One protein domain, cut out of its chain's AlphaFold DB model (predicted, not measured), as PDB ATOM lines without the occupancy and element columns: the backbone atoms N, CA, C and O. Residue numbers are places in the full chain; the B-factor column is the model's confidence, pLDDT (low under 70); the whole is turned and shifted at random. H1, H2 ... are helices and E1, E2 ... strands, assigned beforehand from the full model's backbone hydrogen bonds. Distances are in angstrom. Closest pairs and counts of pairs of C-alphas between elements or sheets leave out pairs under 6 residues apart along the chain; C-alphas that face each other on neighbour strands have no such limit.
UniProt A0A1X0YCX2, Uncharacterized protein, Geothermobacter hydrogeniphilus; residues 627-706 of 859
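This is residues 627 to 706 of the 859 residues of an uncharacterized protein of Geothermobacter hydrogeniphilus (UniProt A0A1X0YCX2). Amid little regular structure, five short antiparallel strands, E3 E2 E1 E4 E5 in order, make a strongly twisted sheet curled like part of a barrel, with short H1 off it and a long loop, residues 683 to 699. The 80 printed residues, 29 in named elements, run H1 E1 E2 E3 E4 E5, mostly strand. The whole is compact, radius of gyration of the C-alphas 12.3 A, spanning 34 by 33 by 20 A.

E3 is residues 662 to 665, E2 653 to 657, E1 640 to 642, E4 676 to 682, 15.6 A from first to last C-alpha, and E5 700 to 705, 16.7 A, ending at C-alpha (80.018, 136.742, 123.228). H1, residues 631 to 634, begins at C-alpha (85.587, 143.857, 108.651).

E1 E2 E3 form a meander, successive antiparallel neighbours; E4, also beside E1, completes a Greek key. Within hydrogen-bond range are N 655 and O 664, 2.8 A, for E2 and E3; N 641 and O 654, 2.7 A, for E1 and E2; N 682 and O 640, 2.8 A, for E4 and E1; N 701 and O 679, 2.7 A, for E5 and E4. H1, not on the sheet, is too short for an O i to N i+4 pair; its 1 O i to N i+3 pair is within range.

The printed part has no cut. The E4 to E5 link is long. Residues 645 to 646 and 686 to 699 have pLDDT under 70.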
ATOM      1  N   THR A 627      84.807 139.052 109.804       89.56
ATOM      2  CA  THR A 627      86.144 138.472 109.939       89.56
ATOM      3  C   THR A 627      87.202 139.573 109.895       89.56
ATOM      4  O   THR A 627      86.915 140.665 109.397       89.56
ATOM      5  N   PRO A 628      88.435 139.327 110.370       88.50
ATOM      6  CA  PRO A 628      89.504 140.322 110.275       88.50
ATOM      7  C   PRO A 628      89.725 140.864 108.850       88.50
ATOM      8  O   PRO A 628      90.000 142.051 108.680       88.50
ATOM      9  N   ASP A 629      89.542 140.026 107.826       86.25
ATOM     10  CA  ASP A 629      89.759 140.404 106.425       86.25
ATOM     11  C   ASP A 629      88.596 141.208 105.838       86.25
ATOM     12  O   ASP A 629      88.805 142.137 105.053       86.25
ATOM     13  N   ASN A 630      87.356 140.867 106.203       87.56
ATOM     14  CA  ASN A 630      86.180 141.515 105.629       87.56
ATOM     15  C   ASN A 630      85.683 142.710 106.462       87.56
ATOM     16  O   ASN A 630      84.933 143.528 105.926       87.56
ATOM     17  N   ALA A 631      86.122 142.866 107.719       89.31
ATOM     18  CA  ALA A 631      85.587 143.857 108.651       89.31
ATOM     19  C   ALA A 631      85.677 145.287 108.120       89.31
ATOM     20  O   ALA A 631      84.688 146.017 108.154       89.31
ATOM     21  N   ALA A 632      86.824 145.674 107.559       86.06
ATOM     22  CA  ALA A 632      86.993 147.005 106.984       86.06
ATOM     23  C   ALA A 632      85.969 147.279 105.871       86.06
ATOM     24  O   ALA A 632      85.413 148.370 105.798       86.06
ATOM     25  N   THR A 633      85.676 146.276 105.040       85.88
ATOM     26  CA  THR A 633      84.719 146.395 103.932       85.88
ATOM     27  C   THR A 633      83.275 146.360 104.433       85.88
ATOM     28  O   THR A 633      82.482 147.225 104.071       85.88
ATOM     29  N   LEU A 634      82.925 145.394 105.291       86.12
ATOM     30  CA  LEU A 634      81.562 145.213 105.799       86.12
ATOM     31  C   LEU A 634      81.103 146.350 106.706       86.12
ATOM     32  O   LEU A 634      79.906 146.629 106.759       86.12
ATOM     33  N   LEU A 635      82.041 146.982 107.411       88.06
ATOM     34  CA  LEU A 635      81.763 148.053 108.361       88.06
ATOM     35  C   LEU A 635      82.085 149.446 107.806       88.06
ATOM     36  O   LEU A 635      81.995 150.436 108.532       88.06
ATOM     37  N   THR A 636      82.436 149.555 106.519       86.25
ATOM     38  CA  THR A 636      82.674 150.857 105.883       86.25
ATOM     39  C   THR A 636      81.437 151.747 106.018       86.25
ATOM     40  O   THR A 636      80.330 151.365 105.645       86.25
ATOM     41  N   GLY A 637      81.640 152.964 106.529       82.69
ATOM     42  CA  GLY A 637      80.576 153.945 106.744       82.69
ATOM     43  C   GLY A 637      79.797 153.760 108.047       82.69
ATOM     44  O   GLY A 637      78.937 154.585 108.330       82.69
ATOM     45  N   ILE A 638      80.093 152.728 108.846       87.75
ATOM     46  CA  ILE A 638      79.482 152.494 110.160       87.75
ATOM     47  C   ILE A 638      80.286 153.191 111.251       87.75
ATOM     48  O   ILE A 638      81.438 152.847 111.490       87.75
ATOM     49  N   ASP A 639      79.658 154.158 111.923       86.62
ATOM     50  CA  ASP A 639      80.272 154.894 113.029       86.62
ATOM     51  C   ASP A 639      79.913 154.269 114.386       86.62
ATOM     52  O   ASP A 639      80.755 154.206 115.281       86.62
ATOM     53  N   TYR A 640      78.677 153.782 114.546       90.56
ATOM     54  CA  TYR A 640      78.253 153.035 115.732       90.56
ATOM     55  C   TYR A 640      77.056 152.115 115.449       90.56
ATOM     56  O   TYR A 640      76.379 152.224 114.426       90.56
ATOM     57  N   PHE A 641      76.773 151.229 116.396       92.38
ATOM     58  CA  PHE A 641      75.609 150.362 116.455       92.38
ATOM     59  C   PHE A 641      74.710 150.760 117.624       92.38
ATOM     60  O   PHE A 641      75.204 151.175 118.671       92.38
ATOM     61  N   ALA A 642      73.399 150.610 117.480       88.62
ATOM     62  CA  ALA A 642      72.457 150.789 118.580       88.62
ATOM     63  C   ALA A 642      71.166 150.015 118.327       88.62
ATOM     64  O   ALA A 642      70.842 149.694 117.180       88.62
ATOM     65  N   PHE A 643      70.391 149.769 119.380       82.75
ATOM     66  CA  PHE A 643      69.057 149.215 119.210       82.75
ATOM     67  C   PHE A 643      68.128 150.240 118.543       82.75
ATOM     68  O   PHE A 643      68.139 151.426 118.902       82.75
ATOM     69  N   PRO A 644      67.325 149.817 117.553       73.06
ATOM     70  CA  PRO A 644      66.425 150.722 116.845       73.06
ATOM     71  C   PRO A 644      65.226 151.169 117.682       73.06
ATOM     72  O   PRO A 644      64.653 152.218 117.397       73.06
ATOM     73  N   TRP A 645      64.868 150.405 118.715       69.38
ATOM     74  CA  TRP A 645      63.752 150.703 119.617       69.38
ATOM     75  C   TRP A 645      64.139 151.549 120.839       69.38
ATOM     76  O   TRP A 645      63.253 151.970 121.580       69.38
ATOM     77  N   ASP A 646      65.428 151.819 121.056       69.25
ATOM     78  CA  ASP A 646      65.872 152.666 122.165       69.25
ATOM     79  C   ASP A 646      65.688 154.159 121.844       69.25
ATOM     80  O   ASP A 646      65.890 154.605 120.709       69.25
ATOM     81  N   ASP A 647      65.363 154.958 122.867       72.88
ATOM     82  CA  ASP A 647      65.237 156.415 122.747       72.88
ATOM     83  C   ASP A 647      66.551 157.036 122.234       72.88
ATOM     84  O   ASP A 647      67.585 156.930 122.903       72.88
ATOM     85  N   PRO A 648      66.531 157.757 121.094       74.38
ATOM     86  CA  PRO A 648      67.710 158.402 120.537       74.38
ATOM     87  C   PRO A 648      68.535 159.256 121.501       74.38
ATOM     88  O   PRO A 648      69.742 159.373 121.297       74.38
ATOM     89  N   ALA A 649      67.913 159.857 122.518       74.06
ATOM     90  CA  ALA A 649      68.589 160.730 123.474       74.06
ATOM     91  C   ALA A 649      69.339 159.981 124.590       74.06
ATOM     92  O   ALA A 649      70.176 160.583 125.263       74.06
ATOM     93  N   SER A 650      69.027 158.702 124.813       79.12
ATOM     94  CA  SER A 650      69.544 157.918 125.943       79.12
ATOM     95  C   SER A 650      69.981 156.495 125.585       79.12
ATOM     96  O   SER A 650      70.421 155.759 126.470       79.12
ATOM     97  N   ARG A 651      69.894 156.111 124.305       84.38
ATOM     98  CA  ARG A 651      70.265 154.778 123.833       84.38
ATOM     99  C   ARG A 651      71.727 154.449 124.117       84.38
ATOM    100  O   ARG A 651      72.604 155.311 124.036       84.38
ATOM    101  N   SER A 652      71.982 153.171 124.365       89.62
ATOM    102  CA  SER A 652      73.347 152.652 124.372       89.62
ATOM    103  C   SER A 652      73.871 152.594 122.939       89.62
ATOM    104  O   SER A 652      73.180 152.130 122.031       89.62
ATOM    105  N   THR A 653      75.089 153.084 122.735       93.31
ATOM    106  CA  THR A 653      75.761 153.089 121.434       93.31
ATOM    107  C   THR A 653      77.051 152.289 121.517       93.31
ATOM    108  O   THR A 653      77.825 152.428 122.470       93.31
ATOM    109  N   TYR A 654      77.298 151.465 120.507       95.69
ATOM    110  CA  TYR A 654      78.405 150.519 120.467       95.69
ATOM    111  C   TYR A 654      79.291 150.753 119.246       95.69
ATOM    112  O   TYR A 654      78.798 151.116 118.189       95.69
ATOM    113  N   SER A 655      80.590 150.532 119.358       94.75
ATOM    114  CA  SER A 655      81.528 150.544 118.233       94.75
ATOM    115  C   SER A 655      82.205 149.188 118.141       94.75
ATOM    116  O   SER A 655      82.450 148.556 119.165       94.75
ATOM    117  N   PHE A 656      82.509 148.737 116.928       94.69
ATOM    118  CA  PHE A 656      83.247 147.495 116.724       94.69
ATOM    119  C   PHE A 656      84.709 147.810 116.417       94.69
ATOM    120  O   PHE A 656      85.005 148.496 115.438       94.69
ATOM    121  N   ASP A 657      85.614 147.325 117.259       92.75
ATOM    122  CA  ASP A 657      87.052 147.423 117.037       92.75
ATOM    123  C   ASP A 657      87.484 146.296 116.093       92.75
ATOM    124  O   ASP A 657      87.532 145.130 116.476       92.75
ATOM    125  N   THR A 658      87.808 146.631 114.844       89.94
ATOM    126  CA  THR A 658      88.217 145.644 113.833       89.94
ATOM    127  C   THR A 658      89.600 145.042 114.092       89.94
ATOM    128  O   THR A 658      89.956 144.060 113.452       89.94
ATOM    129  N   ALA A 659      90.415 145.639 114.969       86.06
ATOM    130  CA  ALA A 659      91.738 145.118 115.301       86.06
ATOM    131  C   ALA A 659      91.663 144.047 116.394       86.06
ATOM    132  O   ALA A 659      92.392 143.055 116.330       86.06
ATOM    133  N   THR A 660      90.791 144.237 117.388       87.75
ATOM    134  CA  THR A 660      90.566 143.253 118.460       87.75
ATOM    135  C   THR A 660      89.354 142.357 118.217       87.75
ATOM    136  O   THR A 660      89.207 141.362 118.919       87.75
ATOM    137  N   MET A 661      88.540 142.657 117.198       91.19
ATOM    138  CA  MET A 661      87.262 142.004 116.881       91.19
ATOM    139  C   MET A 661      86.262 142.061 118.045       91.19
ATOM    140  O   MET A 661      85.529 141.108 118.306       91.19
ATOM    141  N   GLU A 662      86.237 143.184 118.761       92.88
ATOM    142  CA  GLU A 662      85.430 143.375 119.967       92.88
ATOM    143  C   GLU A 662      84.351 144.437 119.767       92.88
ATOM    144  O   GLU A 662      84.603 145.513 119.221       92.88
ATOM    145  N   LEU A 663      83.150 144.175 120.287       95.50
ATOM    146  CA  LEU A 663      82.133 145.207 120.450       95.50
ATOM    147  C   LEU A 663      82.374 145.976 121.759       95.50
ATOM    148  O   LEU A 663      82.469 145.380 122.833       95.50
ATOM    149  N   GLN A 664      82.443 147.301 121.677       96.25
ATOM    150  CA  GLN A 664      82.728 148.197 122.798       96.25
ATOM    151  C   GLN A 664      81.602 149.211 122.990       96.25
ATOM    152  O   GLN A 664      81.006 149.683 122.024       96.25
ATOM    153  N   ASN A 665      81.318 149.589 124.233       95.31
ATOM    154  CA  ASN A 665      80.432 150.707 124.527       95.31
ATOM    155  C   ASN A 665      81.143 152.026 124.187       95.31
ATOM    156  O   ASN A 665      82.194 152.335 124.735       95.31
ATOM    157  N   THR A 666      80.559 152.834 123.307       92.62
ATOM    158  CA  THR A 666      81.172 154.098 122.841       92.62
ATOM    159  C   THR A 666      81.336 155.160 123.935       92.62
ATOM    160  O   THR A 666      82.109 156.101 123.763       92.62
ATOM    161  N   SER A 667      80.607 155.049 125.052       91.25
ATOM    162  CA  SER A 667      80.658 156.042 126.133       91.25
ATOM    163  C   SER A 667      81.891 155.901 127.031       91.25
ATOM    164  O   SER A 667      82.392 156.908 127.539       91.25
ATOM    165  N   ASP A 668      82.395 154.679 127.216       93.38
ATOM    166  CA  ASP A 668      83.493 154.370 128.139       93.38
ATOM    167  C   ASP A 668      84.541 153.387 127.580       93.38
ATOM    168  O   ASP A 668      85.521 153.085 128.264       93.38
ATOM    169  N   ASN A 669      84.371 152.930 126.335       92.12
ATOM    170  CA  ASN A 669      85.167 151.909 125.648       92.12
ATOM    171  C   ASN A 669      85.229 150.562 126.388       92.12
ATOM    172  O   ASN A 669      86.173 149.792 126.203       92.12
ATOM    173  N   SER A 670      84.254 150.269 127.253       94.56
ATOM    174  CA  SER A 670      84.168 148.969 127.916       94.56
ATOM    175  C   SER A 670      83.741 147.875 126.935       94.56
ATOM    176  O   SER A 670      82.913 148.098 126.051       94.56
ATOM    177  N   LEU A 671      84.307 146.677 127.097       92.62
ATOM    178  CA  LEU A 671      83.937 145.496 126.317       92.62
ATOM    179  C   LEU A 671      82.487 145.092 126.607       92.62
ATOM    180  O   LEU A 671      82.088 144.956 127.766       92.62
ATOM    181  N   VAL A 672      81.723 144.816 125.553       93.62
ATOM    182  CA  VAL A 672      80.375 144.259 125.660       93.62
ATOM    183  C   VAL A 672      80.474 142.747 125.869       93.62
ATOM    184  O   VAL A 672      80.601 141.970 124.925       93.62
ATOM    185  N   ASN A 673      80.405 142.322 127.128       90.44
ATOM    186  CA  ASN A 673      80.554 140.926 127.555       90.44
ATOM    187  C   ASN A 673      79.226 140.144 127.622       90.44
ATOM    188  O   ASN A 673      79.089 139.192 128.390       90.44
ATOM    189  N   GLN A 674      78.224 140.574 126.855       87.44
ATOM    190  CA  GLN A 674      76.912 139.936 126.752       87.44
ATOM    191  C   GLN A 674      76.433 140.014 125.306       87.44
ATOM    192  O   GLN A 674      76.682 141.016 124.633       87.44
ATOM    193  N   GLY A 675      75.707 138.995 124.847       87.50
ATOM    194  CA  GLY A 675      75.144 139.000 123.498       87.50
ATOM    195  C   GLY A 675      74.196 140.184 123.269       87.50
ATOM    196  O   GLY A 675      73.401 140.521 124.145       87.50
ATOM    197  N   GLN A 676      74.288 140.816 122.100       90.19
ATOM    198  CA  GLN A 676      73.393 141.888 121.654       90.19
ATOM    199  C   GLN A 676      72.738 141.460 120.341       90.19
ATOM    200  O   GLN A 676      73.437 141.159 119.377       90.19
ATOM    201  N   TRP A 677      71.410 141.447 120.280       84.88
ATOM    202  CA  TRP A 677      70.664 140.905 119.138       84.88
ATOM    203  C   TRP A 677      69.827 141.993 118.469       84.88
ATOM    204  O   TRP A 677      69.065 142.677 119.145       84.88
ATOM    205  N   GLY A 678      69.947 142.151 117.150       80.62
ATOM    206  CA  GLY A 678      69.187 143.161 116.400       80.62
ATOM    207  C   GLY A 678      69.760 144.581 116.476       80.62
ATOM    208  O   GLY A 678      69.023 145.566 116.437       80.62
ATOM    209  N   LEU A 679      71.083 144.710 116.588       87.75
ATOM    210  CA  LEU A 679      71.766 146.000 116.505       87.75
ATOM    211  C   LEU A 679      71.621 146.595 115.097       87.75
ATOM    212  O   LEU A 679      71.906 145.924 114.112       87.75
ATOM    213  N   MET A 680      71.257 147.870 114.983       86.38
ATOM    214  CA  MET A 680      71.305 148.599 113.712       86.38
ATOM    215  C   MET A 680      72.563 149.454 113.618       86.38
ATOM    216  O   MET A 680      73.037 149.976 114.624       86.38
ATOM    217  N   ALA A 681      73.084 149.614 112.402       86.44
ATOM    218  CA  ALA A 681      74.246 150.446 112.108       86.44
ATOM    219  C   ALA A 681      73.858 151.902 111.792       86.44
ATOM    220  O   ALA A 681      72.932 152.162 111.021       86.44
ATOM    221  N   TYR A 682      74.613 152.857 112.331       81.12
ATOM    222  CA  TYR A 682      74.368 154.295 112.208       81.12
ATOM    223  C   TYR A 682      75.629 155.060 111.791       81.12
ATOM    224  O   TYR A 682      76.751 154.672 112.136       81.12
ATOM    225  N   SER A 683      75.430 156.182 111.088       81.62
ATOM    226  CA  SER A 683      76.487 157.178 110.859       81.62
ATOM    227  C   SER A 683      76.622 158.135 112.046       81.62
ATOM    228  O   SER A 683      75.717 158.275 112.874       81.62
ATOM    229  N   ALA A 684      77.697 158.919 112.059       75.75
ATOM    230  CA  ALA A 684      78.002 159.970 113.018       75.75
ATOM    231  C   ALA A 684      76.933 161.074 113.051       75.75
ATOM    232  O   ALA A 684      76.815 161.790 114.043       75.75
ATOM    233  N   ASN A 685      76.119 161.201 111.996       70.25
ATOM    234  CA  ASN A 685      74.994 162.135 111.950       70.25
ATOM    235  C   ASN A 685      73.711 161.565 112.582       70.25
ATOM    236  O   ASN A 685      72.674 162.225 112.558       70.25
ATOM    237  N   GLY A 686      73.756 160.343 113.125       60.50
ATOM    238  CA  GLY A 686      72.619 159.681 113.765       60.50
ATOM    239  C   GLY A 686      71.520 159.236 112.803       60.50
ATOM    240  O   GLY A 686      70.469 158.776 113.244       60.50
ATOM    241  N   THR A 687      71.748 159.350 111.495       63.62
ATOM    242  CA  THR A 687      70.916 158.677 110.502       63.62
ATOM    243  C   THR A 687      71.274 157.191 110.518       63.62
ATOM    244  O   THR A 687      72.476 156.884 110.540       63.62
ATOM    245  N   PRO A 688      70.285 156.268 110.493       58.28
ATOM    246  CA  PRO A 688      70.561 154.886 110.118       58.28
ATOM    247  C   PRO A 688      71.419 154.922 108.859       58.28
ATOM    248  O   PRO A 688      71.135 155.717 107.954       58.28
ATOM    249  N   ASN A 689      72.516 154.170 108.842       51.38
ATOM    250  CA  ASN A 689      73.335 154.120 107.645       51.38
ATOM    251  C   ASN A 689      72.493 153.543 106.526       51.38
ATOM    252  O   ASN A 689      72.075 152.396 106.608       51.38
ATOM    253  N   ASP A 690      72.201 154.382 105.541       42.53
ATOM    254  CA  ASP A 690      71.358 154.073 104.402       42.53
ATOM    255  C   ASP A 690      72.181 153.274 103.384       42.53
ATOM    256  O   ASP A 690      73.060 153.857 102.744       42.53
ATOM    257  N   PRO A 691      71.950 151.962 103.195       39.25
ATOM    258  CA  PRO A 691      72.429 151.244 102.034       39.25
ATOM    259  C   PRO A 691      71.306 151.324 100.996       39.25
ATOM    260  O   PRO A 691      70.691 150.320 100.655       39.25
ATOM    261  N   SER A 692      70.976 152.552 100.586       41.19
ATOM    262  CA  SER A 692      70.272 152.848  99.350       41.19
ATOM    263  C   SER A 692      71.183 153.643  98.420       41.19
ATOM    264  O   SER A 692      71.467 154.805  98.686       41.19
ATOM    265  N   ASP A 693      71.767 153.101  97.352       41.56
ATOM    266  CA  ASP A 693      71.596 151.827  96.610       41.56
ATOM    267  C   ASP A 693      71.430 150.513  97.438       41.56
ATOM    268  O   ASP A 693      72.430 149.892  97.771       41.56
ATOM    269  N   ASP A 694      70.260 149.962  97.811       31.67
ATOM    270  CA  ASP A 694      68.847 150.274  97.536       31.67
ATOM    271  C   ASP A 694      67.934 150.056  98.801       31.67
ATOM    272  O   ASP A 694      68.025 149.045  99.487       31.67
ATOM    273  N   VAL A 695      67.041 151.012  99.090       34.75
ATOM    274  CA  VAL A 695      65.861 151.051 100.000       34.75
ATOM    275  C   VAL A 695      65.893 150.363 101.402       34.75
ATOM    276  O   VAL A 695      65.363 149.277 101.601       34.75
ATOM    277  N   ALA A 696      66.317 151.147 102.407       37.31
ATOM    278  CA  ALA A 696      65.713 151.354 103.743       37.31
ATOM    279  C   ALA A 696      65.613 150.208 104.801       37.31
ATOM    280  O   ALA A 696      64.703 149.387 104.800       37.31
ATOM    281  N   GLN A 697      66.458 150.348 105.840       47.25
ATOM    282  CA  GLN A 697      66.302 149.952 107.265       47.25
ATOM    283  C   GLN A 697      66.630 148.534 107.781       47.25
ATOM    284  O   GLN A 697      66.664 148.369 108.996       47.25
ATOM    285  N   ASN A 698      67.013 147.548 106.967       56.34
ATOM    286  CA  ASN A 698      67.064 146.156 107.467       56.34
ATOM    287  C   ASN A 698      68.458 145.515 107.623       56.34
ATOM    288  O   ASN A 698      68.549 144.292 107.719       56.34
ATOM    289  N   ILE A 699      69.554 146.288 107.676       68.56
ATOM    290  CA  ILE A 699      70.855 145.701 108.052       68.56
ATOM    291  C   ILE A 699      70.962 145.669 109.570       68.56
ATOM    292  O   ILE A 699      71.340 146.647 110.217       68.56
ATOM    293  N   GLN A 700      70.628 144.507 110.115       81.38
ATOM    294  CA  GLN A 700      70.794 144.209 111.524       81.38
ATOM    295  C   GLN A 700      72.096 143.436 111.747       81.38
ATOM    296  O   GLN A 700      72.582 142.719 110.873       81.38
ATOM    297  N   PHE A 701      72.658 143.579 112.935       89.88
ATOM    298  CA  PHE A 701      73.837 142.870 113.387       89.88
ATOM    299  C   PHE A 701      73.528 142.160 114.697       89.88
ATOM    300  O   PHE A 701      72.793 142.677 115.540       89.88
ATOM    301  N   ASN A 702      74.120 140.987 114.874       90.38
ATOM    302  CA  ASN A 702      74.141 140.293 116.151       90.38
ATOM    303  C   ASN A 702      75.573 140.258 116.661       90.38
ATOM    304  O   ASN A 702      76.497 139.954 115.908       90.38
ATOM    305  N   TRP A 703      75.742 140.574 117.935       92.00
ATOM    306  CA  TRP A 703      76.964 140.340 118.677       92.00
ATOM    307  C   TRP A 703      76.741 139.146 119.581       92.00
ATOM    308  O   TRP A 703      75.865 139.163 120.445       92.00
ATOM    309  N   GLU A 704      77.550 138.123 119.394       89.50
ATOM    310  CA  GLU A 704      77.610 136.987 120.294       89.50
ATOM    311  C   GLU A 704      78.916 137.042 121.061       89.50
ATOM    312  O   GLU A 704      79.946 137.402 120.502       89.50
ATOM    313  N   TYR A 705      78.865 136.710 122.345       88.38
ATOM    314  CA  TYR A 705      80.018 136.742 123.228       88.38
ATOM    315  C   TYR A 705      80.045 135.473 124.064       88.38
ATOM    316  O   TYR A 705      79.012 135.074 124.607       88.38
ATOM    317  N   THR A 706      81.229 134.887 124.204       84.12
ATOM    318  CA  THR A 706      81.484 133.835 125.181       84.12
ATOM    319  C   THR A 706      82.335 134.356 126.326       84.12
ATOM    320  O   THR A 706      83.323 135.062 126.116       84.12
TER     321      THR A 706